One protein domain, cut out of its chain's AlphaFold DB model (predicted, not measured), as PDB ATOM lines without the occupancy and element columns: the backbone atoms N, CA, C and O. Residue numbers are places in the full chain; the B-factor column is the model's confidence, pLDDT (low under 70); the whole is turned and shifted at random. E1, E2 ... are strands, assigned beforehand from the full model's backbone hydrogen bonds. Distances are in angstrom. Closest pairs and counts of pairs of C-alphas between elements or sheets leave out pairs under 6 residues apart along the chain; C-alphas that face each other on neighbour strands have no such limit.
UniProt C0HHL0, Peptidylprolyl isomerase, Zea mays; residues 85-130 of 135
ATOM      1  N   VAL A  85     162.814 242.787 286.539       94.69
ATOM      2  CA  VAL A  85     162.921 241.354 286.850       94.69
ATOM      3  C   VAL A  85     163.658 240.642 285.716       94.69
ATOM      4  O   VAL A  85     163.314 240.814 284.551       94.69
ATOM      5  N   GLY A  86     164.642 239.812 286.064       95.00
ATOM      6  CA  GLY A  86     165.521 239.143 285.104       95.00
ATOM      7  C   GLY A  86     166.854 239.859 284.875       95.00
ATOM      8  O   GLY A  86     167.806 239.208 284.440       95.00
ATOM      9  N   ASP A  87     166.973 241.133 285.253       96.38
ATOM     10  CA  ASP A  87     168.233 241.861 285.117       96.38
ATOM     11  C   ASP A  87     169.282 241.352 286.101       96.38
ATOM     12  O   ASP A  87     168.988 240.966 287.241       96.38
ATOM     13  N   GLN A  88     170.537 241.371 285.657       96.88
ATOM     14  CA  GLN A  88     171.675 241.101 286.518       96.88
ATOM     15  C   GLN A  88     172.107 242.389 287.219       96.88
ATOM     16  O   GLN A  88     172.423 243.386 286.575       96.88
ATOM     17  N   VAL A  89     172.156 242.348 288.549       95.75
ATOM     18  CA  VAL A  89     172.545 243.478 289.395       95.75
ATOM     19  C   VAL A  89     173.791 243.116 290.189       95.75
ATOM     20  O   VAL A  89     173.880 242.026 290.758       95.75
ATOM     21  N   ALA A  90     174.737 244.053 290.242       96.12
ATOM     22  CA  ALA A  90     175.957 243.971 291.033       96.12
ATOM     23  C   ALA A  90     175.918 245.018 292.155       96.12
ATOM     24  O   ALA A  90     175.691 246.199 291.893       96.12
ATOM     25  N   VAL A  91     176.132 244.598 293.406       95.81
ATOM     26  CA  VAL A  91     176.064 245.485 294.579       95.81
ATOM     27  C   VAL A  91     177.243 245.240 295.512       95.81
ATOM     28  O   VAL A  91     177.561 244.097 295.845       95.81
ATOM     29  N   HIS A  92     177.850 246.323 295.993       97.19
ATOM     30  CA  HIS A  92     178.698 246.280 297.181       97.19
ATOM     31  C   HIS A  92     177.864 246.544 298.428       97.19
ATOM     32  O   HIS A  92     177.080 247.493 298.466       97.19
ATOM     33  N   TYR A  93     178.051 245.729 299.462       95.62
ATOM     34  CA  TYR A  93     177.352 245.892 300.733       95.62
ATOM     35  C   TYR A  93     178.310 245.795 301.920       95.62
ATOM     36  O   TYR A  93     179.375 245.180 301.856       95.62
ATOM     37  N   TYR A  94     177.891 246.411 303.025       96.12
ATOM     38  CA  TYR A  94     178.580 246.370 304.308       96.12
ATOM     39  C   TYR A  94     177.546 246.249 305.432       96.12
ATOM     40  O   TYR A  94     176.791 247.186 305.703       96.12
ATOM     41  N   GLY A  95     177.484 245.079 306.064       95.94
ATOM     42  CA  GLY A  95     176.479 244.732 307.064       95.94
ATOM     43  C   GLY A  95     176.967 244.944 308.494       95.94
ATOM     44  O   GLY A  95     178.025 244.442 308.879       95.94
ATOM     45  N   ARG A  96     176.173 245.646 309.313       95.88
ATOM     46  CA  ARG A  96     176.417 245.834 310.753       95.88
ATOM     47  C   ARG A  96     175.195 245.476 311.585       95.88
ATOM     48  O   ARG A  96     174.063 245.693 311.163       95.88
ATOM     49  N   LEU A  97     175.440 244.966 312.785       95.56
ATOM     50  CA  LEU A  97     174.403 244.705 313.779       95.56
ATOM     51  C   LEU A  97     174.050 245.995 314.526       95.56
ATOM     52  O   LEU A  97     174.934 246.754 314.898       95.56
ATOM     53  N   ALA A  98     172.765 246.231 314.798       91.69
ATOM     54  CA  ALA A  98     172.356 247.337 315.672       91.69
ATOM     55  C   ALA A  98     172.781 247.094 317.136       91.69
ATOM     56  O   ALA A  98     173.130 248.020 317.863       91.69
ATOM     57  N   ALA A  99     172.778 245.825 317.556       92.94
ATOM     58  CA  ALA A  99     173.329 245.384 318.829       92.94
ATOM     59  C   ALA A  99     174.858 245.223 318.751       92.94
ATOM     60  O   ALA A  99     175.475 245.453 317.712       92.94
ATOM     61  N   LYS A 100     175.480 244.797 319.861       92.19
ATOM     62  CA  LYS A 100     176.928 244.524 319.940       92.19
ATOM     63  C   LYS A 100     177.775 245.675 319.377       92.19
ATOM     64  O   LYS A 100     178.720 245.440 318.647       92.19
ATOM     65  N   GLN A 101     177.415 246.921 319.681       93.75
ATOM     66  CA  GLN A 101     178.186 248.106 319.280       93.75
ATOM     67  C   GLN A 101     178.491 248.187 317.770       93.75
ATOM     68  O   GLN A 101     179.590 248.576 317.378       93.75
ATOM     69  N   GLY A 102     177.552 247.806 316.898       93.88
ATOM     70  CA  GLY A 102     177.771 247.992 315.462       93.88
ATOM     71  C   GLY A 102     178.680 246.947 314.824       93.88
ATOM     72  O   GLY A 102     179.197 247.208 313.737       93.88
ATOM     73  N   TRP A 103     178.912 245.799 315.476       95.31
ATOM     74  CA  TRP A 103     179.772 244.752 314.927       95.31
ATOM     75  C   TRP A 103     179.393 244.421 313.488       95.31
ATOM     76  O   TRP A 103     178.219 244.230 313.150       95.31
ATOM     77  N   ARG A 104     180.420 244.355 312.645       94.81
ATOM     78  CA  ARG A 104     180.289 243.932 311.260       94.81
ATOM     79  C   ARG A 104     180.001 242.436 311.223       94.81
ATOM     80  O   ARG A 104     180.697 241.674 311.887       94.81
ATOM     81  N   PHE A 105     178.997 242.037 310.450       94.25
ATOM     82  CA  PHE A 105     178.687 240.621 310.242       94.25
ATOM     83  C   PHE A 105     179.077 240.131 308.843       94.25
ATOM     84  O   PHE A 105     179.409 238.962 308.706       94.25
ATOM     85  N   ASP A 106     179.072 241.005 307.831       93.75
ATOM     86  CA  ASP A 106     179.459 240.659 306.458       93.75
ATOM     87  C   ASP A 106     179.858 241.917 305.657       93.75
ATOM     88  O   ASP A 106     179.475 243.038 306.018       93.75
ATOM     89  N   SER A 107     180.668 241.766 304.610       96.12
ATOM     90  CA  SER A 107     181.143 242.853 303.745       96.12
ATOM     91  C   SER A 107     181.716 242.314 302.438       96.12
ATOM     92  O   SER A 107     182.705 241.585 302.445       96.12
ATOM     93  N   THR A 108     181.214 242.798 301.298       96.12
ATOM     94  CA  THR A 108     181.830 242.497 299.989       96.12
ATOM     95  C   THR A 108     183.241 243.060 299.861       96.12
ATOM     96  O   THR A 108     184.013 242.608 299.027       96.12
ATOM     97  N   TYR A 109     183.599 244.059 300.673       94.88
ATOM     98  CA  TYR A 109     184.919 244.680 300.595       94.88
ATOM     99  C   TYR A 109     186.051 243.783 301.093       94.88
ATOM    100  O   TYR A 109     187.204 244.074 300.778       94.88
ATOM    101  N   ASP A 110     185.731 242.717 301.824       92.75
ATOM    102  CA  ASP A 110     186.705 241.741 302.313       92.75
ATOM    103  C   ASP A 110     187.076 240.712 301.239       92.75
ATOM    104  O   ASP A 110     188.136 240.095 301.304       92.75
ATOM    105  N   HIS A 111     186.213 240.540 300.238       92.31
ATOM    106  CA  HIS A 111     186.426 239.628 299.126       92.31
ATOM    107  C   HIS A 111     187.088 240.390 297.986       92.31
ATOM    108  O   HIS A 111     186.461 241.246 297.360       92.31
ATOM    109  N   LYS A 112     188.369 240.106 297.750       94.81
ATOM    110  CA  LYS A 112     189.157 240.733 296.689       94.81
ATOM    111  C   LYS A 112     189.412 239.767 295.545       94.81
ATOM    112  O   LYS A 112     189.526 238.564 295.775       94.81
ATOM    113  N   ASP A 113     189.498 240.305 294.338       93.19
ATOM    114  CA  ASP A 113     190.042 239.581 293.196       93.19
ATOM    115  C   ASP A 113     191.582 239.522 293.245       93.19
ATOM    116  O   ASP A 113     192.219 239.969 294.204       93.19
ATOM    117  N   GLU A 114     192.191 238.959 292.202       94.19
ATOM    118  CA  GLU A 114     193.648 238.827 292.070       94.19
ATOM    119  C   GLU A 114     194.378 240.182 292.000       94.19
ATOM    120  O   GLU A 114     195.563 240.262 292.326       94.19
ATOM    121  N   THR A 115     193.674 241.250 291.617       93.94
ATOM    122  CA  THR A 115     194.195 242.625 291.537       93.94
ATOM    123  C   THR A 115     194.103 243.343 292.888       93.94
ATOM    124  O   THR A 115     194.763 244.360 293.104       93.94
ATOM    125  N   GLY A 116     193.327 242.801 293.833       93.62
ATOM    126  CA  GLY A 116     193.054 243.409 295.135       93.62
ATOM    127  C   GLY A 116     191.776 244.254 295.168       93.62
ATOM    128  O   GLY A 116     191.474 244.866 296.203       93.62
ATOM    129  N   ASP A 117     191.002 244.275 294.082       94.94
ATOM    130  CA  ASP A 117     189.775 245.056 293.977       94.94
ATOM    131  C   ASP A 117     188.592 244.309 294.611       94.94
ATOM    132  O   ASP A 117     188.485 243.085 294.503       94.94
ATOM    133  N   PRO A 118     187.706 245.003 295.356       95.50
ATOM    134  CA  PRO A 118     186.553 244.356 295.970       95.50
ATOM    135  C   PRO A 118     185.610 243.779 294.916       95.50
ATOM    136  O   PRO A 118     185.190 244.480 293.998       95.50
ATOM    137  N   MET A 119     185.207 242.526 295.104       96.06
ATOM    138  CA  MET A 119     184.282 241.844 294.208       96.06
ATOM    139  C   MET A 119     182.828 242.129 294.625       96.06
ATOM    140  O   MET A 119     182.458 241.880 295.777       96.06
ATOM    141  N   PRO A 120     181.974 242.659 293.731       96.62
ATOM    142  CA  PRO A 120     180.575 242.899 294.054       96.62
ATOM    143  C   PRO A 120     179.804 241.584 294.160       96.62
ATOM    144  O   PRO A 120     180.122 240.585 293.515       96.62
ATOM    145  N   PHE A 121     178.725 241.599 294.935       95.25
ATOM    146  CA  PHE A 121     177.766 240.506 294.918       95.25
ATOM    147  C   PHE A 121     176.839 240.653 293.712       95.25
ATOM    148  O   PHE A 121     176.176 241.679 293.561       95.25
ATOM    149  N   VAL A 122     176.783 239.614 292.876       96.12
ATOM    150  CA  VAL A 122     175.999 239.600 291.638       96.12
ATOM    151  C   VAL A 122     174.823 238.628 291.744       96.12
ATOM    152  O   VAL A 122     174.967 237.475 292.182       96.12
ATOM    153  N   PHE A 123     173.637 239.084 291.344       95.19
ATOM    154  CA  PHE A 123     172.427 238.265 291.319       95.19
ATOM    155  C   PHE A 123     171.442 238.714 290.237       95.19
ATOM    156  O   PHE A 123     171.484 239.846 289.769       95.19
ATOM    157  N   THR A 124     170.534 237.812 289.866       96.12
ATOM    158  CA  THR A 124     169.416 238.103 288.961       96.12
ATOM    159  C   THR A 124     168.198 238.553 289.762       96.12
ATOM    160  O   THR A 124     167.747 237.835 290.665       96.12
ATOM    161  N   LEU A 125     167.642 239.719 289.442       94.19
ATOM    162  CA  LEU A 125     166.438 240.241 290.088       94.19
ATOM    163  C   LEU A 125     165.235 239.316 289.873       94.19
ATOM    164  O   LEU A 125     165.008 238.809 288.781       94.19
ATOM    165  N   GLY A 126     164.464 239.087 290.938       91.81
ATOM    166  CA  GLY A 126     163.289 238.208 290.912       91.81
ATOM    167  C   GLY A 126     163.588 236.702 290.910       91.81
ATOM    168  O   GLY A 126     162.656 235.909 290.946       91.81
ATOM    169  N   SER A 127     164.859 236.281 290.963       92.06
ATOM    170  CA  SER A 127     165.247 234.855 291.034       92.06
ATOM    171  C   SER A 127     165.020 234.183 292.400       92.06
ATOM    172  O   SER A 127     165.353 233.016 292.581       92.06
ATOM    173  N   GLY A 128     164.516 234.915 293.399       89.06
ATOM    174  CA  GLY A 128     164.340 234.423 294.773       89.06
ATOM    175  C   GLY A 128     165.610 234.440 295.635       89.06
ATOM    176  O   GLY A 128     165.525 234.207 296.836       89.06
ATOM    177  N   LYS A 129     166.776 234.783 295.065       85.94
ATOM    178  CA  LYS A 129     168.044 234.916 295.810       85.94
ATOM    179  C   LYS A 129     168.045 236.101 296.786       85.94
ATOM    180  O   LYS A 129     168.700 236.055 297.821       85.94
ATOM    181  N   VAL A 130     167.307 237.157 296.449       87.81
ATOM    182  CA  VAL A 130     167.084 238.354 297.271       87.81
ATOM    183  C   VAL A 130     165.597 238.701 297.211       87.81
ATOM    184  O   VAL A 130     164.947 238.488 296.185       87.81
TER     185      VAL A 130
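What this domain is: This is residues 85 to 130 of the 135 residues of the protein "Peptidylprolyl isomerase" of Zea mays (UniProt C0HHL0). With little regular structure, this is a flat triangle: antiparallel strand pairs E1 - E4 and E2 - E3 make two corners, and the loop of residues 108 to 120 the third. The 46 printed residues have strands E1, E2, E3, E4 in order and no named helix; the class is all strand, with 15 residues, under half, in named elements. It is loose, radius of gyration of the C-alphas 13.3 A, spanning 38 by 29 by 10 A.

How they stand to each other: E1, residues 88 to 91, runs on into E2, residues 94 to 96, at 57 degrees. E2 and E3, residues 104 to 107, form an antiparallel hairpin; N 95 and O 106 are within hydrogen-bond range, 2.9 A. E4, residues 121 to 124, is antiparallel to E1 at 154 degrees, with N 89 and O 123 within hydrogen-bond range, 2.9 A.

Where its parts are: From first to last C-alpha, E1 measures 10.2 A from (171.675, 241.101, 286.518), E2 6.8 A, E3 7.6 A and E4 10.5 A to (169.416, 238.103, 288.961).

The domain as a whole: The farthest C-alphas, Gly 86 and Gln 101, are 37.5 A apart. The printed part has no cut; the E3 to E4 link is long. No printed residue is under 70 in pLDDT.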